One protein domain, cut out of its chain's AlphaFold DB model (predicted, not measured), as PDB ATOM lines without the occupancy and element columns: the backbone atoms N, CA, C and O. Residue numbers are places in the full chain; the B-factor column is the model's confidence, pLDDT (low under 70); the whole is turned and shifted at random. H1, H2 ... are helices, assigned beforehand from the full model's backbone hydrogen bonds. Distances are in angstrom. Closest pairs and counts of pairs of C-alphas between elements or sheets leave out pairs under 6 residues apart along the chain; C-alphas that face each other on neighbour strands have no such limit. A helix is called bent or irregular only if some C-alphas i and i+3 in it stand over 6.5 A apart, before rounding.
ATOM      1  N   LEU A  12     -41.848  55.046 -38.877       85.75
ATOM      2  CA  LEU A  12     -41.547  53.829 -38.115       85.75
ATOM      3  C   LEU A  12     -40.056  53.732 -37.771       85.75
ATOM      4  O   LEU A  12     -39.711  53.470 -36.625       85.75
ATOM      5  N   VAL A  13     -39.169  53.987 -38.738       89.06
ATOM      6  CA  VAL A  13     -37.713  53.963 -38.512       89.06
ATOM      7  C   VAL A  13     -37.308  54.977 -37.442       89.06
ATOM      8  O   VAL A  13     -36.529  54.645 -36.552       89.06
ATOM      9  N   GLN A  14     -37.866  56.189 -37.478       90.38
ATOM     10  CA  GLN A  14     -37.610  57.203 -36.452       90.38
ATOM     11  C   GLN A  14     -38.102  56.768 -35.067       90.38
ATOM     12  O   GLN A  14     -37.405  56.979 -34.074       90.38
ATOM     13  N   ALA A  15     -39.278  56.141 -34.989       90.31
ATOM     14  CA  ALA A  15     -39.826  55.656 -33.728       90.31
ATOM     15  C   ALA A  15     -38.967  54.527 -33.132       90.31
ATOM     16  O   ALA A  15     -38.612  54.591 -31.956       90.31
ATOM     17  N   VAL A  16     -38.548  53.559 -33.954       93.00
ATOM     18  CA  VAL A  16     -37.633  52.478 -33.544       93.00
ATOM     19  C   VAL A  16     -36.285  53.046 -33.097       93.00
ATOM     20  O   VAL A  16     -35.783  52.654 -32.050       93.00
ATOM     21  N   ALA A  17     -35.719  54.013 -33.826       94.69
ATOM     22  CA  ALA A  17     -34.450  54.647 -33.456       94.69
ATOM     23  C   ALA A  17     -34.533  55.397 -32.112       94.69
ATOM     24  O   ALA A  17     -33.596  55.357 -31.313       94.69
ATOM     25  N   LYS A  18     -35.666  56.049 -31.826       95.06
ATOM     26  CA  LYS A  18     -35.907  56.703 -30.533       95.06
ATOM     27  C   LYS A  18     -36.032  55.688 -29.393       95.06
ATOM     28  O   LYS A  18     -35.463  55.911 -28.320       95.06
ATOM     29  N   THR A  19     -36.747  54.583 -29.616       96.06
ATOM     30  CA  THR A  19     -36.836  53.475 -28.652       96.06
ATOM     31  C   THR A  19     -35.452  52.880 -28.398       96.06
ATOM     32  O   THR A  19     -35.044  52.784 -27.245       96.06
ATOM     33  N   PHE A  20     -34.685  52.604 -29.455       97.94
ATOM     34  CA  PHE A  20     -33.304  52.131 -29.370       97.94
ATOM     35  C   PHE A  20     -32.435  53.048 -28.503       97.94
ATOM     36  O   PHE A  20     -31.828  52.586 -27.542       97.94
ATOM     37  N   GLY A  21     -32.426  54.357 -28.773       97.94
ATOM     38  CA  GLY A  21     -31.664  55.311 -27.964       97.94
ATOM     39  C   GLY A  21     -32.105  55.334 -26.496       97.94
ATOM     40  O   GLY A  21     -31.266  55.381 -25.600       97.94
ATOM     41  N   THR A  22     -33.412  55.236 -26.239       97.94
ATOM     42  CA  THR A  22     -33.950  55.154 -24.870       97.94
ATOM     43  C   THR A  22     -33.457  53.899 -24.156       97.94
ATOM     44  O   THR A  22     -33.021  53.985 -23.012       97.94
ATOM     45  N   TYR A  23     -33.477  52.753 -24.833       98.06
ATOM     46  CA  TYR A  23     -33.029  51.477 -24.286       98.06
ATOM     47  C   TYR A  23     -31.518  51.422 -24.068       98.06
ATOM     48  O   TYR A  23     -31.091  50.951 -23.020       98.06
ATOM     49  N   CYS A  24     -30.712  52.004 -24.959       98.31
ATOM     50  CA  CYS A  24     -29.273  52.139 -24.734       98.31
ATOM     51  C   CYS A  24     -28.967  52.928 -23.452       98.31
ATOM     52  O   CYS A  24     -28.137  52.515 -22.644       98.31
ATOM     53  N   ILE A  25     -29.650  54.061 -23.250       98.19
ATOM     54  CA  ILE A  25     -29.465  54.883 -22.047       98.19
ATOM     55  C   ILE A  25     -29.980  54.132 -20.815       98.19
ATOM     56  O   ILE A  25     -29.322  54.148 -19.780       98.19
ATOM     57  N   ALA A  26     -31.119  53.447 -20.916       97.94
ATOM     58  CA  ALA A  26     -31.683  52.665 -19.824       97.94
ATOM     59  C   ALA A  26     -30.758  51.519 -19.378       97.94
ATOM     60  O   ALA A  26     -30.512  51.361 -18.183       97.94
ATOM     61  N   ASP A  27     -30.205  50.755 -20.323       97.00
ATOM     62  CA  ASP A  27     -29.264  49.674 -20.025       97.00
ATOM     63  C   ASP A  27     -27.980  50.241 -19.399       97.00
ATOM     64  O   ASP A  27     -27.550  49.805 -18.328       97.00
ATOM     65  N   PHE A  28     -27.433  51.318 -19.970       96.81
ATOM     66  CA  PHE A  28     -26.299  52.024 -19.378       96.81
ATOM     67  C   PHE A  28     -26.569  52.454 -17.928       96.81
ATOM     68  O   PHE A  28     -25.777  52.132 -17.046       96.81
ATOM     69  N   LEU A  29     -27.697  53.122 -17.663       97.50
ATOM     70  CA  LEU A  29     -28.081  53.577 -16.324       97.50
ATOM     71  C   LEU A  29     -28.301  52.416 -15.352       97.50
ATOM     72  O   LEU A  29     -27.929  52.515 -14.184       97.50
ATOM     73  N   SER A  30     -28.856  51.301 -15.821       96.75
ATOM     74  CA  SER A  30     -29.063  50.128 -14.974       96.75
ATOM     75  C   SER A  30     -27.747  49.508 -14.492       96.75
ATOM     76  O   SER A  30     -27.697  49.039 -13.357       96.75
ATOM     77  N   ASN A  31     -26.651  49.622 -15.259       95.69
ATOM     78  CA  ASN A  31     -25.330  49.210 -14.773       95.69
ATOM     79  C   ASN A  31     -24.909  50.004 -13.526       95.69
ATOM     80  O   ASN A  31     -24.333  49.418 -12.623       95.69
ATOM     81  N   PHE A  32     -25.247  51.294 -13.402       93.75
ATOM     82  CA  PHE A  32     -24.955  52.058 -12.175       93.75
ATOM     83  C   PHE A  32     -25.792  51.604 -10.980       93.75
ATOM     84  O   PHE A  32     -25.352  51.729  -9.842       93.75
ATOM     85  N   ILE A  33     -26.999  51.090 -11.225       95.19
ATOM     86  CA  ILE A  33     -27.845  50.527 -10.167       95.19
ATOM     87  C   ILE A  33     -27.249  49.204  -9.677       95.19
ATOM     88  O   ILE A  33     -27.186  48.959  -8.475       95.19
ATOM     89  N   GLN A  34     -26.815  48.356 -10.605       94.81
ATOM     90  CA  GLN A  34     -26.305  47.021 -10.301       94.81
ATOM     91  C   GLN A  34     -24.871  47.035  -9.770       94.81
ATOM     92  O   GLN A  34     -24.511  46.208  -8.932       94.81
ATOM     93  N   HIS A  35     -24.077  47.996 -10.237       95.19
ATOM     94  CA  HIS A  35     -22.642  48.104 -10.008       95.19
ATOM     95  C   HIS A  35     -22.249  49.509  -9.526       95.19
ATOM     96  O   HIS A  35     -21.442  50.188 -10.163       95.19
ATOM     97  N   PRO A  36     -22.806  49.986  -8.398       92.25
ATOM     98  CA  PRO A  36     -22.704  51.390  -7.985       92.25
ATOM     99  C   PRO A  36     -21.281  51.848  -7.647       92.25
ATOM    100  O   PRO A  36     -21.016  53.047  -7.588       92.25
ATOM    101  N   THR A  37     -20.368  50.911  -7.391       91.81
ATOM    102  CA  THR A  37     -18.984  51.209  -6.980       91.81
ATOM    103  C   THR A  37     -17.937  50.633  -7.922       91.81
ATOM    104  O   THR A  37     -16.760  50.976  -7.826       91.81
ATOM    105  N   GLN A  38     -18.354  49.750  -8.823       93.81
ATOM    106  CA  GLN A  38     -17.467  49.001  -9.681       93.81
ATOM    107  C   GLN A  38     -17.270  49.755 -10.986       93.81
ATOM    108  O   GLN A  38     -18.184  50.311 -11.593       93.81
ATOM    109  N   LYS A  39     -16.036  49.742 -11.458       93.44
ATOM    110  CA  LYS A  39     -15.699  50.240 -12.771       93.44
ATOM    111  C   LYS A  39     -16.074  49.168 -13.806       93.44
ATOM    112  O   LYS A  39     -15.602  48.041 -13.712       93.44
ATOM    113  N   MET A  40     -16.832  49.542 -14.833       94.12
ATOM    114  CA  MET A  40     -17.333  48.632 -15.882       94.12
ATOM    115  C   MET A  40     -16.476  48.637 -17.156       94.12
ATOM    116  O   MET A  40     -15.810  49.642 -17.432       94.12
ATOM    117  N   ASP A  41     -16.485  47.555 -17.930       94.25
ATOM    118  CA  ASP A  41     -15.800  47.476 -19.223       94.25
ATOM    119  C   ASP A  41     -16.706  47.927 -20.378       94.25
ATOM    120  O   ASP A  41     -17.601  47.204 -20.805       94.25
ATOM    121  N   TYR A  42     -16.461  49.130 -20.900       94.31
ATOM    122  CA  TYR A  42     -17.168  49.685 -22.060       94.31
ATOM    123  C   TYR A  42     -16.328  49.639 -23.350       94.31
ATOM    124  O   TYR A  42     -16.550  50.435 -24.268       94.31
ATOM    125  N   GLY A  43     -15.320  48.760 -23.420       93.00
ATOM    126  CA  GLY A  43     -14.519  48.541 -24.624       93.00
ATOM    127  C   GLY A  43     -13.871  49.820 -25.144       93.00
ATOM    128  O   GLY A  43     -13.194  50.541 -24.409       93.00
ATOM    129  N   ALA A  44     -14.129  50.161 -26.407       89.81
ATOM    130  CA  ALA A  44     -13.601  51.370 -27.039       89.81
ATOM    131  C   ALA A  44     -13.850  52.664 -26.230       89.81
ATOM    132  O   ALA A  44     -13.006  53.557 -26.240       89.81
ATOM    133  N   PHE A  45     -14.949  52.779 -25.471       89.50
ATOM    134  CA  PHE A  45     -15.175  53.955 -24.617       89.50
ATOM    135  C   PHE A  45     -14.175  54.056 -23.463       89.50
ATOM    136  O   PHE A  45     -13.740  55.158 -23.131       89.50
ATOM    137  N   ASN A  46     -13.771  52.927 -22.878       91.31
ATOM    138  CA  ASN A  46     -12.714  52.904 -21.869       91.31
ATOM    139  C   ASN A  46     -11.377  53.362 -22.476       91.31
ATOM    140  O   ASN A  46     -10.654  54.131 -21.841       91.31
ATOM    141  N   GLN A  47     -11.095  52.981 -23.727       87.19
ATOM    142  CA  GLN A  47      -9.889  53.407 -24.442       87.19
ATOM    143  C   GLN A  47      -9.825  54.935 -24.602       87.19
ATOM    144  O   GLN A  47      -8.766  55.530 -24.407       87.19
ATOM    145  N   LEU A  48     -10.962  55.584 -24.891       89.50
ATOM    146  CA  LEU A  48     -11.045  57.044 -25.052       89.50
ATOM    147  C   LEU A  48     -10.694  57.824 -23.777       89.50
ATOM    148  O   LEU A  48     -10.231  58.958 -23.868       89.50
ATOM    149  N   ILE A  49     -10.895  57.228 -22.599       89.94
ATOM    150  CA  ILE A  49     -10.578  57.840 -21.298       89.94
ATOM    151  C   ILE A  49      -9.280  57.294 -20.682       89.94
ATOM    152  O   ILE A  49      -9.020  57.512 -19.500       89.94
ATOM    153  N   GLY A  50      -8.465  56.580 -21.468       87.62
ATOM    154  CA  GLY A  50      -7.168  56.047 -21.039       87.62
ATOM    155  C   GLY A  50      -7.257  54.881 -20.051       87.62
ATOM    156  O   GLY A  50      -6.313  54.633 -19.303       87.62
ATOM    157  N   ARG A  51      -8.392  54.179 -20.013       88.00
ATOM    158  CA  ARG A  51      -8.602  53.014 -19.154       88.00
ATOM    159  C   ARG A  51      -8.265  51.723 -19.897       88.00
ATOM    160  O   ARG A  51      -8.340  51.663 -21.118       88.00
ATOM    161  N   GLU A  52      -7.887  50.699 -19.138       89.50
ATOM    162  CA  GLU A  52      -7.577  49.370 -19.662       89.50
ATOM    163  C   GLU A  52      -8.765  48.755 -20.422       89.50
ATOM    164  O   GLU A  52      -9.919  48.898 -20.001       89.50
ATOM    165  N   VAL A  53      -8.453  48.090 -21.539       89.69
ATOM    166  CA  VAL A  53      -9.386  47.438 -22.468       89.69
ATOM    167  C   VAL A  53      -8.760  46.130 -22.937       89.69
ATOM    168  O   VAL A  53      -7.596  46.130 -23.335       89.69
ATOM    169  N   ASP A  54      -9.530  45.046 -22.910       87.44
ATOM    170  CA  ASP A  54      -9.133  43.750 -23.474       87.44
ATOM    171  C   ASP A  54      -9.616  43.635 -24.925       87.44
ATOM    172  O   ASP A  54      -8.828  43.446 -25.851       87.44
ATOM    173  N   GLN A  55     -10.915  43.872 -25.143       88.38
ATOM    174  CA  GLN A  55     -11.545  43.875 -26.461       88.38
ATOM    175  C   GLN A  55     -12.234  45.216 -26.748       88.38
ATOM    176  O   GLN A  55     -12.834  45.815 -25.855       88.38
ATOM    177  N   PRO A  56     -12.221  45.701 -28.002       89.25
ATOM    178  CA  PRO A  56     -12.851  46.976 -28.339       89.25
ATOM    179  C   PRO A  56     -14.386  46.920 -28.304       89.25
ATOM    180  O   PRO A  56     -15.017  47.968 -28.165       89.25
ATOM    181  N   PHE A  57     -14.985  45.731 -28.456       93.12
ATOM    182  CA  PHE A  57     -16.439  45.571 -28.553       93.12
ATOM    183  C   PHE A  57     -16.957  44.268 -27.928       93.12
ATOM    184  O   PHE A  57     -17.727  44.333 -26.979       93.12
ATOM    185  N   TRP A  58     -16.550  43.097 -28.423       93.62
ATOM    186  CA  TRP A  58     -17.095  41.813 -27.961       93.62
ATOM    187  C   TRP A  58     -16.819  41.540 -26.481       93.62
ATOM    188  O   TRP A  58     -15.692  41.725 -26.030       93.62
ATOM    189  N   GLY A  59     -17.834  41.073 -25.745       90.38
ATOM    190  CA  GLY A  59     -17.711  40.758 -24.316       90.38
ATOM    191  C   GLY A  59     -17.700  41.987 -23.401       90.38
ATOM    192  O   GLY A  59     -17.456  41.862 -22.199       90.38
ATOM    193  N   THR A  60     -17.973  43.171 -23.956       94.81
ATOM    194  CA  THR A  60     -18.023  44.440 -23.219       94.81
ATOM    195  C   THR A  60     -19.468  44.812 -22.894       94.81
ATOM    196  O   THR A  60     -20.412  44.415 -23.582       94.81
ATOM    197  N   ARG A  61     -19.665  45.685 -21.901       94.69
ATOM    198  CA  ARG A  61     -20.984  46.264 -21.608       94.69
ATOM    199  C   ARG A  61     -21.550  47.032 -22.797       94.69
ATOM    200  O   ARG A  61     -22.763  47.086 -22.953       94.69
ATOM    201  N   THR A  62     -20.708  47.630 -23.639       95.38
ATOM    202  CA  THR A  62     -21.164  48.380 -24.818       95.38
ATOM    203  C   THR A  62     -21.812  47.474 -25.858       95.38
ATOM    204  O   THR A  62     -22.839  47.846 -26.423       95.38
ATOM    205  N   GLU A  63     -21.242  46.294 -26.095       95.62
ATOM    206  CA  GLU A  63     -21.820  45.304 -27.004       95.62
ATOM    207  C   GLU A  63     -23.170  44.805 -26.496       95.62
ATOM    208  O   GLU A  63     -24.147  44.881 -27.241       95.62
ATOM    209  N   HIS A  64     -23.262  44.461 -25.207       94.44
ATOM    210  CA  HIS A  64     -24.537  44.111 -24.582       94.44
ATOM    211  C   HIS A  64     -25.575  45.239 -24.707       94.44
ATOM    212  O   HIS A  64     -26.679  45.009 -25.198       94.44
ATOM    213  N   ILE A  65     -25.212  46.475 -24.333       96.50
ATOM    214  CA  ILE A  65     -26.108  47.644 -24.383       96.50
ATOM    215  C   ILE A  65     -26.686  47.830 -25.783       96.50
ATOM    216  O   ILE A  65     -27.901  47.934 -25.951       96.50
ATOM    217  N   VAL A  66     -25.826  47.878 -26.801       96.88
ATOM    218  CA  VAL A  66     -26.257  48.144 -28.176       96.88
ATOM    219  C   VAL A  66     -27.016  46.948 -28.749       96.88
ATOM    220  O   VAL A  66     -28.066  47.131 -29.369       96.88
ATOM    221  N   GLY A  67     -26.513  45.731 -28.534       96.38
ATOM    222  CA  GLY A  67     -27.101  44.499 -29.050       96.38
ATOM    223  C   GLY A  67     -28.499  44.247 -28.491       96.38
ATOM    224  O   GLY A  67     -29.451  44.066 -29.258       96.38
ATOM    225  N   VAL A  68     -28.650  44.309 -27.166       95.44
ATOM    226  CA  VAL A  68     -29.940  44.113 -26.500       95.44
ATOM    227  C   VAL A  68     -30.909  45.235 -26.857       95.44
ATOM    228  O   VAL A  68     -32.038  44.947 -27.251       95.44
ATOM    229  N   ALA A  69     -30.489  46.504 -26.794       97.44
ATOM    230  CA  ALA A  69     -31.367  47.630 -27.116       97.44
ATOM    231  C   ALA A  69     -31.892  47.574 -28.556       97.44
ATOM    232  O   ALA A  69     -33.063  47.876 -28.794       97.44
ATOM    233  N   ALA A  70     -31.058  47.171 -29.522       97.12
ATOM    234  CA  ALA A  70     -31.474  47.027 -30.914       97.12
ATOM    235  C   ALA A  70     -32.539  45.934 -31.069       97.12
ATOM    236  O   ALA A  70     -33.580  46.168 -31.690       97.12
ATOM    237  N   CYS A  71     -32.311  44.764 -30.468       97.06
ATOM    238  CA  CYS A  71     -33.256  43.654 -30.540       97.06
ATOM    239  C   CYS A  71     -34.577  43.996 -29.841       97.06
ATOM    240  O   CYS A  71     -35.639  43.776 -30.420       97.06
ATOM    241  N   LEU A  72     -34.512  44.599 -28.649       96.44
ATOM    242  CA  LEU A  72     -35.691  45.036 -27.901       96.44
ATOM    243  C   LEU A  72     -36.485  46.110 -28.638       96.44
ATOM    244  O   LEU A  72     -37.704  46.028 -28.680       96.44
ATOM    245  N   ALA A  73     -35.832  47.099 -29.254       97.12
ATOM    246  CA  ALA A  73     -36.546  48.136 -29.997       97.12
ATOM    247  C   ALA A  73     -37.328  47.547 -31.182       97.12
ATOM    248  O   ALA A  73     -38.447  47.969 -31.467       97.12
ATOM    249  N   VAL A  74     -36.770  46.546 -31.866       95.94
ATOM    250  CA  VAL A  74     -37.471  45.864 -32.962       95.94
ATOM    251  C   VAL A  74     -38.638  45.028 -32.436       95.94
ATOM    252  O   VAL A  74     -39.744  45.113 -32.981       95.94
ATOM    253  N   THR A  75     -38.423  44.227 -31.390       96.56
ATOM    254  CA  THR A  75     -39.475  43.353 -30.852       96.56
ATOM    255  C   THR A  75     -40.572  44.123 -30.136       96.56
ATOM    256  O   THR A  75     -41.723  43.702 -30.220       96.56
ATOM    257  N   ASP A  76     -40.261  45.254 -29.502       95.88
ATOM    258  CA  ASP A  76     -41.235  46.172 -28.906       95.88
ATOM    259  C   ASP A  76     -42.229  46.639 -29.974       95.88
ATOM    260  O   ASP A  76     -43.413  46.305 -29.921       95.88
ATOM    261  N   HIS A  77     -41.743  47.278 -31.041       94.75
ATOM    262  CA  HIS A  77     -42.604  47.777 -32.121       94.75
ATOM    263  C   HIS A  77     -43.377  46.657 -32.836       94.75
ATOM    264  O   HIS A  77     -44.556  46.822 -33.172       94.75
ATOM    265  N   ALA A  78     -42.749  45.497 -33.050       95.00
ATOM    266  CA  ALA A  78     -43.433  44.333 -33.613       95.00
ATOM    267  C   ALA A  78     -44.557  43.834 -32.688       95.00
ATOM    268  O   ALA A  78     -45.677  43.586 -33.144       95.00
ATOM    269  N   SER A  79     -44.284  43.739 -31.387       95.75
ATOM    270  CA  SER A  79     -45.241  43.303 -30.373       95.75
ATOM    271  C   SER A  79     -46.384  44.312 -30.222       95.75
ATOM    272  O   SER A  79     -47.549  43.920 -30.293       95.75
ATOM    273  N   GLN A  80     -46.100  45.617 -30.152       94.19
ATOM    274  CA  GLN A  80     -47.123  46.669 -30.135       94.19
ATOM    275  C   GLN A  80     -48.072  46.553 -31.329       94.19
ATOM    276  O   GLN A  80     -49.286  46.688 -31.167       94.19
ATOM    277  N   LYS A  81     -47.549  46.248 -32.525       94.12
ATOM    278  CA  LYS A  81     -48.368  46.043 -33.726       94.12
ATOM    279  C   LYS A  81     -49.279  44.821 -33.606       94.12
ATOM    280  O   LYS A  81     -50.459  44.920 -33.943       94.12
ATOM    281  N   VAL A  82     -48.760  43.690 -33.124       95.88
ATOM    282  CA  VAL A  82     -49.548  42.462 -32.908       95.88
ATOM    283  C   VAL A  82     -50.675  42.719 -31.910       95.88
ATOM    284  O   VAL A  82     -51.842  42.472 -32.216       95.88
ATOM    285  N   PHE A  83     -50.348  43.284 -30.748       96.00
ATOM    286  CA  PHE A  83     -51.330  43.565 -29.704       96.00
ATOM    287  C   PHE A  83     -52.346  44.624 -30.129       96.00
ATOM    288  O   PHE A  83     -53.537  44.453 -29.878       96.00
ATOM    289  N   SER A  84     -51.918  45.680 -30.822       94.62
ATOM    290  CA  SER A  84     -52.846  46.709 -31.303       94.62
ATOM    291  C   SER A  84     -53.808  46.159 -32.357       94.62
ATOM    292  O   SER A  84     -54.995  46.487 -32.344       94.62
ATOM    293  N   SER A  85     -53.326  45.272 -33.236       95.12
ATOM    294  CA  SER A  85     -54.172  44.577 -34.210       95.12
ATOM    295  C   SER A  85     -55.175  43.645 -33.531       95.12
ATOM    296  O   SER A  85     -56.334  43.616 -33.934       95.12
ATOM    297  N   TYR A  86     -54.751  42.899 -32.509       95.19
ATOM    298  CA  TYR A  86     -55.625  42.001 -31.750       95.19
ATOM    299  C   TYR A  86     -56.703  42.764 -30.965       95.19
ATOM    300  O   TYR A  86     -57.859  42.354 -30.931       95.19
ATOM    301  N   LEU A  87     -56.341  43.896 -30.358       95.44
ATOM    302  CA  LEU A  87     -57.250  44.711 -29.551       95.44
ATOM    303  C   LEU A  87     -58.156  45.633 -30.383       95.44
ATOM    304  O   LEU A  87     -59.080  46.228 -29.827       95.44
ATOM    305  N   GLY A  88     -57.868  45.819 -31.674       95.06
ATOM    306  CA  GLY A  88     -58.549  46.799 -32.528       95.06
ATOM    307  C   GLY A  88     -58.314  48.259 -32.110       95.06
ATOM    308  O   GLY A  88     -59.083  49.140 -32.485       95.06
ATOM    309  N   ARG A  89     -57.286  48.522 -31.293       92.44
ATOM    310  CA  ARG A  89     -56.933  49.847 -30.758       92.44
ATOM    311  C   ARG A  89     -55.469  49.882 -30.344       92.44
ATOM    312  O   ARG A  89     -54.886  48.838 -30.080       92.44
ATOM    313  N   GLU A  90     -54.912  51.081 -30.216       92.44
ATOM    314  CA  GLU A  90     -53.551  51.273 -29.708       92.44
ATOM    315  C   GLU A  90     -53.377  50.652 -28.313       92.44
ATOM    316  O   GLU A  90     -54.196  50.854 -27.403       92.44
ATOM    317  N   LEU A  91     -52.300  49.882 -28.161       92.69
ATOM    318  CA  LEU A  91     -51.919  49.283 -26.895       92.69
ATOM    319  C   LEU A  91     -51.516  50.377 -25.895       92.69
ATOM    320  O   LEU A  91     -50.577  51.130 -26.118       92.69
ATOM    321  N   CYS A  92     -52.199  50.442 -24.753       90.25
ATOM    322  CA  CYS A  92     -51.790  51.299 -23.645       90.25
ATOM    323  C   CYS A  92     -52.197  50.689 -22.304       90.25
ATOM    324  O   CYS A  92     -53.256  50.061 -22.177       90.25
ATOM    325  N   PHE A  93     -51.360  50.909 -21.290       90.06
ATOM    326  CA  PHE A  93     -51.538  50.305 -19.974       90.06
ATOM    327  C   PHE A  93     -52.868  50.709 -19.321       90.06
ATOM    328  O   PHE A  93     -53.573  49.869 -18.771       90.06
ATOM    329  N   ALA A  94     -53.275  51.974 -19.471       87.69
ATOM    330  CA  ALA A  94     -54.507  52.495 -18.878       87.69
ATOM    331  C   ALA A  94     -55.789  51.815 -19.396       87.69
ATOM    332  O   ALA A  94     -56.760  51.700 -18.654       87.69
ATOM    333  N   LYS A  95     -55.816  51.377 -20.664       90.81
ATOM    334  CA  LYS A  95     -57.014  50.772 -21.279       90.81
ATOM    335  C   LYS A  95     -56.968  49.247 -21.299       90.81
ATOM    336  O   LYS A  95     -58.028  48.622 -21.302       90.81
ATOM    337  N   SER A  96     -55.775  48.659 -21.360       92.44
ATOM    338  CA  SER A  96     -55.571  47.213 -21.499       92.44
ATOM    339  C   SER A  96     -54.392  46.727 -20.637       92.44
ATOM    340  O   SER A  96     -53.400  46.253 -21.192       92.44
ATOM    341  N   PRO A  97     -54.468  46.805 -19.297       91.62
ATOM    342  CA  PRO A  97     -53.324  46.533 -18.422       91.62
ATOM    343  C   PRO A  97     -52.772  45.113 -18.586       91.62
ATOM    344  O   PRO A  97     -51.570  44.940 -18.747       91.62
ATOM    345  N   ALA A  98     -53.642  44.099 -18.643       92.12
ATOM    346  CA  ALA A  98     -53.218  42.709 -18.833       92.12
ATOM    347  C   ALA A  98     -52.514  42.488 -20.182       92.12
ATOM    348  O   ALA A  98     -51.473  41.838 -20.240       92.12
ATOM    349  N   ALA A  99     -53.047  43.067 -21.263       93.62
ATOM    350  CA  ALA A  99     -52.433  42.959 -22.584       93.62
ATOM    351  C   ALA A  99     -51.093  43.704 -22.650       93.62
ATOM    352  O   ALA A  99     -50.178  43.241 -23.317       93.62
ATOM    353  N   PHE A 100     -50.967  44.830 -21.945       93.00
ATOM    354  CA  PHE A 100     -49.723  45.589 -21.879       93.00
ATOM    355  C   PHE A 100     -48.648  44.835 -21.085       93.00
ATOM    356  O   PHE A 100     -47.523  44.739 -21.548       93.00
ATOM    357  N   VAL A 101     -49.001  44.214 -19.954       92.31
ATOM    358  CA  VAL A 101     -48.077  43.340 -19.203       92.31
ATOM    359  C   VAL A 101     -47.637  42.144 -20.051       92.31
ATOM    360  O   VAL A 101     -46.453  41.819 -20.092       92.31
ATOM    361  N   ALA A 102     -48.570  41.504 -20.764       93.00
ATOM    362  CA  ALA A 102     -48.240  40.411 -21.676       93.00
ATOM    363  C   ALA A 102     -47.301  40.880 -22.798       93.00
ATOM    364  O   ALA A 102     -46.301  40.227 -23.079       93.00
ATOM    365  N   HIS A 103     -47.589  42.034 -23.403       93.56
ATOM    366  CA  HIS A 103     -46.715  42.680 -24.374       93.56
ATOM    367  C   HIS A 103     -45.304  42.895 -23.815       93.56
ATOM    368  O   HIS A 103     -44.358  42.464 -24.476       93.56
ATOM    369  N   THR A 104     -45.176  43.471 -22.609       92.25
ATOM    370  CA  THR A 104     -43.892  43.686 -21.924       92.25
ATOM    371  C   THR A 104     -43.102  42.390 -21.818       92.25
ATOM    372  O   THR A 104     -41.953  42.323 -22.250       92.25
ATOM    373  N   PHE A 105     -43.737  41.325 -21.329       91.44
ATOM    374  CA  PHE A 105     -43.096  40.018 -21.250       91.44
ATOM    375  C   PHE A 105     -42.619  39.527 -22.624       91.44
ATOM    376  O   PHE A 105     -41.450  39.180 -22.784       91.44
ATOM    377  N   PHE A 106     -43.499  39.519 -23.630       92.12
ATOM    378  CA  PHE A 106     -43.183  38.944 -24.938       92.12
ATOM    379  C   PHE A 106     -42.118  39.722 -25.701       92.12
ATOM    380  O   PHE A 106     -41.269  39.101 -26.342       92.12
ATOM    381  N   PHE A 107     -42.148  41.058 -25.670       93.94
ATOM    382  CA  PHE A 107     -41.150  41.826 -26.407       93.94
ATOM    383  C   PHE A 107     -39.776  41.717 -25.750       93.94
ATOM    384  O   PHE A 107     -38.788  41.594 -26.477       93.94
ATOM    385  N   ILE A 108     -39.718  41.700 -24.408       93.56
ATOM    386  CA  ILE A 108     -38.470  41.506 -23.673       93.56
ATOM    387  C   ILE A 108     -37.924  40.120 -23.977       93.56
ATOM    388  O   ILE A 108     -36.838  40.029 -24.537       93.56
ATOM    389  N   ALA A 109     -38.702  39.065 -23.707       92.88
ATOM    390  CA  ALA A 109     -38.321  37.674 -23.952       92.88
ATOM    391  C   ALA A 109     -37.880  37.434 -25.404       92.88
ATOM    392  O   ALA A 109     -36.849  36.812 -25.657       92.88
ATOM    393  N   GLY A 110     -38.620  37.970 -26.376       94.62
ATOM    394  CA  GLY A 110     -38.262  37.870 -27.787       94.62
ATOM    395  C   GLY A 110     -36.962  38.603 -28.119       94.62
ATOM    396  O   GLY A 110     -36.083  38.030 -28.760       94.62
ATOM    397  N   GLY A 111     -36.814  39.853 -27.678       95.25
ATOM    398  CA  GLY A 111     -35.657  40.676 -28.036       95.25
ATOM    399  C   GLY A 111     -34.366  40.168 -27.401       95.25
ATOM    400  O   GLY A 111     -33.362  40.032 -28.096       95.25
ATOM    401  N   VAL A 112     -34.396  39.783 -26.124       92.94
ATOM    402  CA  VAL A 112     -33.231  39.180 -25.454       92.94
ATOM    403  C   VAL A 112     -32.865  37.817 -26.045       92.94
ATOM    404  O   VAL A 112     -31.683  37.520 -26.174       92.94
ATOM    405  N   THR A 113     -33.844  37.012 -26.476       95.19
ATOM    406  CA  THR A 113     -33.579  35.736 -27.164       95.19
ATOM    407  C   THR A 113     -32.873  35.971 -28.499       95.19
ATOM    408  O   THR A 113     -31.878  35.312 -28.796       95.19
ATOM    409  N   ILE A 114     -33.349  36.936 -29.298       97.00
ATOM    410  CA  ILE A 114     -32.705  37.306 -30.569       97.00
ATOM    411  C   ILE A 114     -31.269  37.773 -30.318       97.00
ATOM    412  O   ILE A 114     -30.365  37.330 -31.026       97.00
ATOM    413  N   TYR A 115     -31.054  38.606 -29.294       96.19
ATOM    414  CA  TYR A 115     -29.714  39.034 -28.899       96.19
ATOM    415  C   TYR A 115     -28.829  37.844 -28.522       96.19
ATOM    416  O   TYR A 115     -27.775  37.693 -29.121       96.19
ATOM    417  N   CYS A 116     -29.259  36.961 -27.615       95.81
ATOM    418  CA  CYS A 116     -28.437  35.835 -27.154       95.81
ATOM    419  C   CYS A 116     -28.051  34.888 -28.296       95.81
ATOM    420  O   CYS A 116     -26.923  34.405 -28.355       95.81
ATOM    421  N   ILE A 117     -28.977  34.623 -29.222       96.50
ATOM    422  CA  ILE A 117     -28.693  33.815 -30.414       96.50
ATOM    423  C   ILE A 117     -27.704  34.543 -31.332       96.50
ATOM    424  O   ILE A 117     -26.776  33.921 -31.849       96.50
ATOM    425  N   GLY A 118     -27.892  35.850 -31.536       96.81
ATOM    426  CA  GLY A 118     -27.007  36.684 -32.345       96.81
ATOM    427  C   GLY A 118     -25.595  36.773 -31.769       96.81
ATOM    428  O   GLY A 118     -24.636  36.520 -32.491       96.81
ATOM    429  N   ASP A 119     -25.467  37.060 -30.475       96.00
ATOM    430  CA  ASP A 119     -24.197  37.090 -29.750       96.00
ATOM    431  C   ASP A 119     -23.502  35.726 -29.824       96.00
ATOM    432  O   ASP A 119     -22.374  35.626 -30.298       96.00
ATOM    433  N   ALA A 120     -24.201  34.633 -29.512       96.44
ATOM    434  CA  ALA A 120     -23.640  33.292 -29.643       96.44
ATOM    435  C   ALA A 120     -23.150  32.970 -31.068       96.44
ATOM    436  O   ALA A 120     -22.169  32.247 -31.246       96.44
ATOM    437  N   ALA A 121     -23.826  33.486 -32.097       96.25
ATOM    438  CA  ALA A 121     -23.481  33.239 -33.493       96.25
ATOM    439  C   ALA A 121     -22.385  34.167 -34.044       96.25
ATOM    440  O   ALA A 121     -21.714  33.797 -35.011       96.25
ATOM    441  N   LEU A 122     -22.203  35.364 -33.491       96.12
ATOM    442  CA  LEU A 122     -21.326  36.386 -34.072       96.12
ATOM    443  C   LEU A 122     -20.107  36.692 -33.206       96.12
ATOM    444  O   LEU A 122     -19.071  37.067 -33.749       96.12
ATOM    445  N   ASN A 123     -20.211  36.498 -31.894       94.88
ATOM    446  CA  ASN A 123     -19.153  36.786 -30.945       94.88
ATOM    447  C   ASN A 123     -18.082  35.678 -30.966       94.88
ATOM    448  O   ASN A 123     -18.383  34.520 -30.644       94.88
ATOM    449  N   PRO A 124     -16.821  36.004 -31.308       94.00
ATOM    450  CA  PRO A 124     -15.724  35.038 -31.312       94.00
ATOM    451  C   PRO A 124     -15.469  34.398 -29.939       94.00
ATOM    452  O   PRO A 124     -15.019  33.259 -29.870       94.00
ATOM    453  N   LEU A 125     -15.824  35.072 -28.837       91.56
ATOM    454  CA  LEU A 125     -15.675  34.543 -27.472       91.56
ATOM    455  C   LEU A 125     -16.557  33.310 -27.202       91.56
ATOM    456  O   LEU A 125     -16.335  32.577 -26.236       91.56
ATOM    457  N   ASN A 126     -17.549  33.070 -28.062       94.81
ATOM    458  CA  ASN A 126     -18.445  31.921 -27.998       94.81
ATOM    459  C   ASN A 126     -18.021  30.769 -28.929       94.81
ATOM    460  O   ASN A 126     -18.725  29.756 -29.011       94.81
ATOM    461  N   GLU A 127     -16.889  30.876 -29.636       94.19
ATOM    462  CA  GLU A 127     -16.362  29.777 -30.452       94.19
ATOM    463  C   GLU A 127     -16.186  28.492 -29.627       94.19
ATOM    464  O   GLU A 127     -15.740  28.503 -28.483       94.19
ATOM    465  N   GLY A 128     -16.631  27.365 -30.189       94.62
ATOM    466  CA  GLY A 128     -16.643  26.068 -29.503       94.62
ATOM    467  C   GLY A 128     -17.803  25.839 -28.522       94.62
ATOM    468  O   GLY A 128     -18.060  24.688 -28.185       94.62
ATOM    469  N   LYS A 129     -18.556  26.877 -28.121       95.94
ATOM    470  CA  LYS A 129     -19.651  26.781 -27.125       95.94
ATOM    471  C   LYS A 129     -20.945  27.517 -27.505       95.94
ATOM    472  O   LYS A 129     -21.790  27.789 -26.658       95.94
ATOM    473  N   ARG A 130     -21.136  27.831 -28.788       96.31
ATOM    474  CA  ARG A 130     -22.235  28.688 -29.281       96.31
ATOM    475  C   ARG A 130     -23.627  28.228 -28.854       96.31
ATOM    476  O   ARG A 130     -24.420  29.029 -28.378       96.31
ATOM    477  N   THR A 131     -23.928  26.939 -28.999       95.94
ATOM    478  CA  THR A 131     -25.243  26.399 -28.619       95.94
ATOM    479  C   THR A 131     -25.497  26.560 -27.122       95.94
ATOM    480  O   THR A 131     -26.592  26.946 -26.723       95.94
ATOM    481  N   GLU A 132     -24.483  26.305 -26.297       96.06
ATOM    482  CA  GLU A 132     -24.569  26.481 -24.848       96.06
ATOM    483  C   GLU A 132     -24.768  27.955 -24.481       96.06
ATOM    484  O   GLU A 132     -25.684  28.267 -23.721       96.06
ATOM    485  N   ALA A 133     -23.992  28.868 -25.074       93.75
ATOM    486  CA  ALA A 133     -24.129  30.311 -24.868       93.75
ATOM    487  C   ALA A 133     -25.531  30.817 -25.259       93.75
ATOM    488  O   ALA A 133     -26.187  31.506 -24.480       93.75
ATOM    489  N   ALA A 134     -26.045  30.394 -26.420       95.44
ATOM    490  CA  ALA A 134     -27.378  30.769 -26.884       95.44
ATOM    491  C   ALA A 134     -28.478  30.279 -25.929       95.44
ATOM    492  O   ALA A 134     -29.368  31.049 -25.565       95.44
ATOM    493  N   LEU A 135     -28.431  29.006 -25.520       95.69
ATOM    494  CA  LEU A 135     -29.455  28.402 -24.665       95.69
ATOM    495  C   LEU A 135     -29.416  28.956 -23.241       95.69
ATOM    496  O   LEU A 135     -30.463  29.318 -22.705       95.69
ATOM    497  N   SER A 136     -28.228  29.041 -22.640       94.12
ATOM    498  CA  SER A 136     -28.053  29.565 -21.282       94.12
ATOM    499  C   SER A 136     -28.439  31.040 -21.200       94.12
ATOM    500  O   SER A 136     -29.232  31.400 -20.332       94.12
ATOM    501  N   GLY A 137     -27.988  31.866 -22.148       92.44
ATOM    502  CA  GLY A 137     -28.351  33.280 -22.214       92.44
ATOM    503  C   GLY A 137     -29.846  33.494 -22.447       92.44
ATOM    504  O   GLY A 137     -30.480  34.303 -21.767       92.44
ATOM    505  N   THR A 138     -30.453  32.705 -23.339       94.31
ATOM    506  CA  THR A 138     -31.907  32.741 -23.572       94.31
ATOM    507  C   THR A 138     -32.680  32.349 -22.314       94.31
ATOM    508  O   THR A 138     -33.659  33.004 -21.954       94.31
ATOM    509  N   TYR A 139     -32.253  31.291 -21.621       94.06
ATOM    510  CA  TYR A 139     -32.893  30.843 -20.387       94.06
ATOM    511  C   TYR A 139     -32.789  31.900 -19.282       94.06
ATOM    512  O   TYR A 139     -33.817  32.323 -18.751       94.06
ATOM    513  N   ALA A 140     -31.573  32.375 -18.997       91.56
ATOM    514  CA  ALA A 140     -31.300  33.437 -18.033       91.56
ATOM    515  C   ALA A 140     -32.161  34.676 -18.316       91.56
ATOM    516  O   ALA A 140     -32.859  35.192 -17.442       91.56
ATOM    517  N   SER A 141     -32.210  35.102 -19.576       88.62
ATOM    518  CA  SER A 141     -32.987  36.273 -19.965       88.62
ATOM    519  C   SER A 141     -34.493  36.078 -19.826       88.62
ATOM    520  O   SER A 141     -35.185  37.014 -19.439       88.62
ATOM    521  N   ASN A 142     -35.019  34.879 -20.092       89.12
ATOM    522  CA  ASN A 142     -36.438  34.583 -19.889       89.12
ATOM    523  C   ASN A 142     -36.808  34.537 -18.400       89.12
ATOM    524  O   ASN A 142     -37.872  35.030 -18.027       89.12
ATOM    525  N   VAL A 143     -35.918  34.027 -17.538       91.94
ATOM    526  CA  VAL A 143     -36.066  34.149 -16.076       91.94
ATOM    527  C   VAL A 143     -36.126  35.625 -15.675       91.94
ATOM    528  O   VAL A 143     -37.038  36.031 -14.956       91.94
ATOM    529  N   GLY A 144     -35.215  36.448 -16.200       91.25
ATOM    530  CA  GLY A 144     -35.219  37.892 -15.978       91.25
ATOM    531  C   GLY A 144     -36.490  38.577 -16.493       91.25
ATOM    532  O   GLY A 144     -37.084  39.382 -15.778       91.25
ATOM    533  N   ALA A 145     -36.967  38.233 -17.692       90.50
ATOM    534  CA  ALA A 145     -38.159  38.816 -18.312       90.50
ATOM    535  C   ALA A 145     -39.423  38.607 -17.463       90.50
ATOM    536  O   ALA A 145     -40.252  39.513 -17.357       90.50
ATOM    537  N   CYS A 146     -39.538  37.462 -16.778       89.62
ATOM    538  CA  CYS A 146     -40.615  37.201 -15.819       89.62
ATOM    539  C   CYS A 146     -40.650  38.203 -14.656       89.62
ATOM    540  O   CYS A 146     -41.687  38.343 -14.013       89.62
ATOM    541  N   THR A 147     -39.549  38.903 -14.370       89.25
ATOM    542  CA  THR A 147     -39.469  39.898 -13.289       89.25
ATOM    543  C   THR A 147     -39.816  41.313 -13.731       89.25
ATOM    544  O   THR A 147     -40.152  42.131 -12.883       89.25
ATOM    545  N   ALA A 148     -39.828  41.599 -15.036       87.44
ATOM    546  CA  ALA A 148     -40.122  42.929 -15.576       87.44
ATOM    547  C   ALA A 148     -41.627  43.275 -15.593       87.44
ATOM    548  O   ALA A 148     -42.020  44.321 -16.099       87.44
ATOM    549  N   TRP A 149     -42.492  42.430 -15.019       84.38
ATOM    550  CA  TRP A 149     -43.950  42.623 -14.992       84.38
ATOM    551  C   TRP A 149     -44.399  43.937 -14.333       84.38
ATOM    552  O   TRP A 149     -45.514  44.399 -14.584       84.38
ATOM    553  N   PHE A 150     -43.563  44.526 -13.471       87.44
ATOM    554  CA  PHE A 150     -43.858  45.782 -12.782       87.44
ATOM    555  C   PHE A 150     -43.604  47.017 -13.661       87.44
ATOM    556  O   PHE A 150     -44.099  48.093 -13.329       87.44
ATOM    557  N   GLU A 151     -42.848  46.891 -14.757       90.50
ATOM    558  CA  GLU A 151     -42.450  48.003 -15.632       90.50
ATOM    559  C   GLU A 151     -43.639  48.884 -16.065       90.50
ATOM    560  O   GLU A 151     -43.574  50.104 -15.866       90.50
ATOM    561  N   PRO A 152     -44.796  48.320 -16.472       90.00
ATOM    562  CA  PRO A 152     -45.971  49.112 -16.840       90.00
ATOM    563  C   PRO A 152     -46.565  49.953 -15.696       90.00
ATOM    564  O   PRO A 152     -47.291  50.920 -15.936       90.00
ATOM    565  N   TYR A 153     -46.263  49.610 -14.441       92.44
ATOM    566  CA  TYR A 153     -46.765  50.294 -13.249       92.44
ATOM    567  C   TYR A 153     -45.879  51.463 -12.804       92.44
ATOM    568  O   TYR A 153     -46.303  52.256 -11.956       92.44
ATOM    569  N   VAL A 154     -44.679  51.618 -13.374       93.50
ATOM    570  CA  VAL A 154     -43.722  52.662 -12.975       93.50
ATOM    571  C   VAL A 154     -44.275  54.058 -13.256       93.50
ATOM    572  O   VAL A 154     -44.361  54.871 -12.336       93.50
ATOM    573  N   ALA A 155     -44.727  54.341 -14.482       91.81
ATOM    574  CA  ALA A 155     -45.263  55.661 -14.827       91.81
ATOM    575  C   ALA A 155     -46.539  56.029 -14.031       91.81
ATOM    576  O   ALA A 155     -46.597  57.139 -13.494       91.81
ATOM    577  N   PRO A 156     -47.530  55.127 -13.845       92.38
ATOM    578  CA  PRO A 156     -48.649  55.363 -12.928       92.38
ATOM    579  C   PRO A 156     -48.223  55.645 -11.482       92.38
ATOM    580  O   PRO A 156     -48.822  56.489 -10.814       92.38
ATOM    581  N   THR A 157     -47.193  54.957 -10.986       94.62
ATOM    582  CA  THR A 157     -46.669  55.175  -9.630       94.62
ATOM    583  C   THR A 157     -45.989  56.535  -9.525       94.62
ATOM    584  O   THR A 157     -46.293  57.305  -8.614       94.62
ATOM    585  N   LEU A 158     -45.151  56.889 -10.499       95.00
ATOM    586  CA  LEU A 158     -44.519  58.201 -10.575       95.00
ATOM    587  C   LEU A 158     -45.562  59.323 -10.659       95.00
ATOM    588  O   LEU A 158     -45.410  60.342  -9.992       95.00
ATOM    589  N   ALA A 159     -46.655  59.118 -11.399       94.81
ATOM    590  CA  ALA A 159     -47.741  60.091 -11.491       94.81
ATOM    591  C   ALA A 159     -48.402  60.357 -10.131       94.81
ATOM    592  O   ALA A 159     -48.810  61.485  -9.860       94.81
ATOM    593  N   ARG A 160     -48.489  59.337  -9.267       95.50
ATOM    594  CA  ARG A 160     -49.018  59.474  -7.903       95.50
ATOM    595  C   ARG A 160     -48.043  60.161  -6.952       95.50
ATOM    596  O   ARG A 160     -48.488  60.904  -6.089       95.50
ATOM    597  N   VAL A 161     -46.743  59.903  -7.092       96.19
ATOM    598  CA  VAL A 161     -45.716  60.397  -6.157       96.19
ATOM    599  C   VAL A 161     -45.219  61.796  -6.526       96.19
ATOM    600  O   VAL A 161     -45.100  62.655  -5.661       96.19
ATOM    601  N   ALA A 162     -44.937  62.032  -7.808       95.62
ATOM    602  CA  ALA A 162     -44.327  63.263  -8.321       95.62
ATOM    603  C   ALA A 162     -45.259  64.068  -9.248       95.62
ATOM    604  O   ALA A 162     -44.875  65.113  -9.772       95.62
ATOM    605  N   GLY A 163     -46.490  63.592  -9.453       95.88
ATOM    606  CA  GLY A 163     -47.513  64.256 -10.252       95.88
ATOM    607  C   GLY A 163     -47.523  63.850 -11.739       95.88
ATOM    608  O   GLY A 163     -46.510  63.394 -12.282       95.88
ATOM    609  N   PRO A 164     -48.656  64.052 -12.445       94.69
ATOM    610  CA  PRO A 164     -48.802  63.666 -13.853       94.69
ATOM    611  C   PRO A 164     -47.803  64.340 -14.799       94.69
ATOM    612  O   PRO A 164     -47.401  63.737 -15.789       94.69
ATOM    613  N   ALA A 165     -47.377  65.570 -14.492       94.94
ATOM    614  CA  ALA A 165     -46.412  66.302 -15.309       94.94
ATOM    615  C   ALA A 165     -45.047  65.597 -15.352       94.94
ATOM    616  O   ALA A 165     -44.487  65.425 -16.431       94.94
ATOM    617  N   ALA A 166     -44.546  65.129 -14.202       94.19
ATOM    618  CA  ALA A 166     -43.294  64.378 -14.127       94.19
ATOM    619  C   ALA A 166     -43.406  63.033 -14.860       94.19
ATOM    620  O   ALA A 166     -42.532  62.682 -15.656       94.19
ATOM    621  N   ALA A 167     -44.516  62.318 -14.652       93.19
ATOM    622  CA  ALA A 167     -44.780  61.044 -15.315       93.19
ATOM    623  C   ALA A 167     -44.937  61.166 -16.837       93.19
ATOM    624  O   ALA A 167     -44.566  60.242 -17.551       93.19
ATOM    625  N   GLY A 168     -45.440  62.296 -17.340       92.38
ATOM    626  CA  GLY A 168     -45.613  62.556 -18.773       92.38
ATOM    627  C   GLY A 168     -44.327  62.915 -19.527       92.38
ATOM    628  O   GLY A 168     -44.342  62.997 -20.752       92.38
ATOM    629  N   THR A 169     -43.209  63.138 -18.830       95.62
ATOM    630  CA  THR A 169     -41.910  63.389 -19.475       95.62
ATOM    631  C   THR A 169     -41.340  62.120 -20.115       95.62
ATOM    632  O   THR A 169     -41.674  61.010 -19.704       95.62
ATOM    633  N   TRP A 170     -40.417  62.258 -21.077       95.62
ATOM    634  CA  TRP A 170     -39.670  61.111 -21.627       95.62
ATOM    635  C   TRP A 170     -38.924  60.333 -20.532       95.62
ATOM    636  O   TRP A 170     -38.901  59.102 -20.549       95.62
ATOM    637  N   PHE A 171     -38.379  61.048 -19.541       95.56
ATOM    638  CA  PHE A 171     -37.747  60.430 -18.380       95.56
ATOM    639  C   PHE A 171     -38.736  59.539 -17.615       95.56
ATOM    640  O   PHE A 171     -38.470  58.359 -17.407       95.56
ATOM    641  N   GLY A 172     -39.890  60.088 -17.227       93.88
ATOM    642  CA  GLY A 172     -40.855  59.401 -16.369       93.88
ATOM    643  C   GLY A 172     -41.664  58.298 -17.056       93.88
ATOM    644  O   GLY A 172     -41.966  57.286 -16.428       93.88
ATOM    645  N   SER A 173     -42.003  58.482 -18.333       90.94
ATOM    646  CA  SER A 173     -42.859  57.557 -19.093       90.94
ATOM    647  C   SER A 173     -42.102  56.494 -19.880       90.94
ATOM    648  O   SER A 173     -42.717  55.514 -20.291       90.94
ATOM    649  N   SER A 174     -40.802  56.675 -20.130       93.88
ATOM    650  CA  SER A 174     -40.034  55.754 -20.978       93.88
ATOM    651  C   SER A 174     -38.703  55.356 -20.356       93.88
ATOM    652  O   SER A 174     -38.454  54.170 -20.161       93.88
ATOM    653  N   LEU A 175     -37.850  56.325 -20.005       97.06
ATOM    654  CA  LEU A 175     -36.487  56.011 -19.572       97.06
ATOM    655  C   LEU A 175     -36.448  55.306 -18.211       97.06
ATOM    656  O   LEU A 175     -35.772  54.289 -18.073       97.06
ATOM    657  N   LEU A 176     -37.159  55.828 -17.209       96.56
ATOM    658  CA  LEU A 176     -37.176  55.259 -15.862       96.56
ATOM    659  C   LEU A 176     -37.785  53.841 -15.833       96.56
ATOM    660  O   LEU A 176     -37.123  52.958 -15.289       96.56
ATOM    661  N   PRO A 177     -38.969  53.575 -16.432       94.81
ATOM    662  CA  PRO A 177     -39.504  52.215 -16.528       94.81
ATOM    663  C   PRO A 177     -38.518  51.235 -17.174       94.81
ATOM    664  O   PRO A 177     -38.214  50.198 -16.583       94.81
ATOM    665  N   ALA A 178     -37.939  51.607 -18.322       96.06
ATOM    666  CA  ALA A 178     -36.966  50.773 -19.019       96.06
ATOM    667  C   ALA A 178     -35.711  50.525 -18.168       96.06
ATOM    668  O   ALA A 178     -35.244  49.394 -18.081       96.06
ATOM    669  N   THR A 179     -35.183  51.551 -17.492       97.19
ATOM    670  CA  THR A 179     -33.983  51.432 -16.642       97.19
ATOM    671  C   THR A 179     -34.205  50.421 -15.519       97.19
ATOM    672  O   THR A 179     -33.348  49.576 -15.261       97.19
ATOM    673  N   LEU A 180     -35.371  50.478 -14.868       95.56
ATOM    674  CA  LEU A 180     -35.717  49.536 -13.808       95.56
ATOM    675  C   LEU A 180     -35.916  48.119 -14.352       95.56
ATOM    676  O   LEU A 180     -35.438  47.174 -13.732       95.56
ATOM    677  N   ALA A 181     -36.555  47.967 -15.516       94.44
ATOM    678  CA  ALA A 181     -36.703  46.664 -16.161       94.44
ATOM    679  C   ALA A 181     -35.349  46.044 -16.524       94.44
ATOM    680  O   ALA A 181     -35.118  44.876 -16.223       94.44
ATOM    681  N   TYR A 182     -34.424  46.819 -17.098       95.19
ATOM    682  CA  TYR A 182     -33.063  46.354 -17.361       95.19
ATOM    683  C   TYR A 182     -32.356  45.904 -16.081       95.19
ATOM    684  O   TYR A 182     -31.775  44.820 -16.061       95.19
ATOM    685  N   ALA A 183     -32.452  46.690 -15.003       95.00
ATOM    686  CA  ALA A 183     -31.832  46.345 -13.726       95.00
ATOM    687  C   ALA A 183     -32.371  45.019 -13.165       95.00
ATOM    688  O   ALA A 183     -31.596  44.187 -12.699       95.00
ATOM    689  N   THR A 184     -33.684  44.779 -13.238       92.31
ATOM    690  CA  THR A 184     -34.272  43.531 -12.729       92.31
ATOM    691  C   THR A 184     -34.031  42.340 -13.646       92.31
ATOM    692  O   THR A 184     -33.740  41.254 -13.152       92.31
ATOM    693  N   VAL A 185     -34.093  42.524 -14.969       92.62
ATOM    694  CA  VAL A 185     -33.840  41.446 -15.939       92.62
ATOM    695  C   VAL A 185     -32.394  40.974 -15.842       92.62
ATOM    696  O   VAL A 185     -32.159  39.774 -15.708       92.62
ATOM    697  N   LYS A 186     -31.429  41.897 -15.860       93.19
ATOM    698  CA  LYS A 186     -30.009  41.555 -15.713       93.19
ATOM    699  C   LYS A 186     -29.715  41.010 -14.321       93.19
ATOM    700  O   LYS A 186     -29.114  39.949 -14.180       93.19
ATOM    701  N   GLY A 187     -30.225  41.670 -13.290       92.75
ATOM    702  CA  GLY A 187     -30.010  41.257 -11.917       92.75
ATOM    703  C   GLY A 187     -30.548  39.862 -11.589       92.75
ATOM    704  O   GLY A 187     -29.841  39.050 -11.002       92.75
ATOM    705  N   VAL A 188     -31.801  39.563 -11.934       92.44
ATOM    706  CA  VAL A 188     -32.423  38.273 -11.585       92.44
ATOM    707  C   VAL A 188     -32.118  37.196 -12.619       92.44
ATOM    708  O   VAL A 188     -31.894  36.048 -12.251       92.44
ATOM    709  N   GLY A 189     -32.103  37.549 -13.904       91.81
ATOM    710  CA  GLY A 189     -31.854  36.595 -14.980       91.81
ATOM    711  C   GLY A 189     -30.390  36.185 -15.076       91.81
ATOM    712  O   GLY A 189     -30.076  34.999 -15.097       91.81
ATOM    713  N   TRP A 190     -29.492  37.169 -15.090       90.44
ATOM    714  CA  TRP A 190     -28.058  36.971 -15.321       90.44
ATOM    715  C   TRP A 190     -27.224  37.009 -14.035       90.44
ATOM    716  O   TRP A 190     -26.008  36.871 -14.092       90.44
ATOM    717  N   THR A 191     -27.861  37.171 -12.868       91.50
ATOM    718  CA  THR A 191     -27.174  37.347 -11.572       91.50
ATOM    719  C   THR A 191     -26.183  38.522 -11.595       91.50
ATOM    720  O   THR A 191     -25.174  38.540 -10.892       91.50
ATOM    721  N   ASP A 192     -26.474  39.534 -12.411       93.12
ATOM    722  CA  ASP A 192     -25.595  40.676 -12.642       93.12
ATOM    723  C   ASP A 192     -25.743  41.695 -11.499       93.12
ATOM    724  O   ASP A 192     -26.424  42.712 -11.627       93.12
ATOM    725  N   TRP A 193     -25.164  41.381 -10.338       92.75
ATOM    726  CA  TRP A 193     -25.196  42.222  -9.136       92.75
ATOM    727  C   TRP A 193     -23.812  42.368  -8.517       92.75
ATOM    728  O   TRP A 193     -23.212  41.388  -8.066       92.75
ATOM    729  N   GLY A 194     -23.334  43.611  -8.422       91.31
ATOM    730  CA  GLY A 194     -22.031  43.932  -7.854       91.31
ATOM    731  C   GLY A 194     -20.938  43.014  -8.399       91.31
ATOM    732  O   GLY A 194     -20.826  42.782  -9.595       91.31
TER     733      GLY A 194
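AT A GLANCE: This is residues 12 to 194 of the 214 residues of the protein "Hypothetical protein" of Cryptomonas curvata (UniProt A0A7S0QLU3). H3, H4 and H5 lie side by side in a row of two helical hairpins, H1 crosses H3, and H8 crosses H1 with H6 packed beside it, H8 meeting H5 with its residues 184 to 189 and H6 meeting H4 with its residues 148 to 152. H8 sits near the middle, while H2 and H7 lie far out. The printed part has 183 residues with eight named helices, H1 to H8 in order, and no named strand; its class is all helix. It is compact, with a radius of gyration of the C-alphas of 16.8 A and spans of 48 by 34 by 30 A.

IN THESE COORDINATES: H3, residues 61 to 87, is the longest helix, 37.2 A from C-alpha 61 at (-20.984, 46.264, -21.608). H4 is residues 97 to 122, 37.0 A; H5 130 to 145, 21.8 A. H1, residues 12 to 34, spans 32.4 A from (-41.547, 53.829, -38.115). H8 is residues 170 to 189, 26.6 A, ending at (-31.854, 36.595, -14.980); H6 148 to 162, 22.0 A; H2 44 to 48; H7 164 to 167. H6 is irregular, with C-alphas 149 and 152 7.0 A apart; H8 only just, with C-alphas 173 and 176 6.9 A apart.

HOW THE PARTS SIT: H3 and H4 form a hairpin at a steep tilt of 40 degrees, closest at the C-alphas of Leu 72 and Gly 111, 4.4 A. H4 and H5 form another at 20 degrees, shallow. H1 touches H3 and H8, the latter at Ala 26 and Thr 179, C-alphas 4.1 A apart. H6 touches H4, H7 and H8. H2 touches no helix. Not every O i to N i+4 pair is within hydrogen-bond range in H1 (18 of 19), H6 (6 of 11) and H8 (14 of 16).

THE WHOLE: The C-alphas of Gly 50 and Gly 88 are farthest apart, 53.5 A. The printed part has no cut. The link from H2 to H3 is long. No printed residue is under 70 in pLDDT.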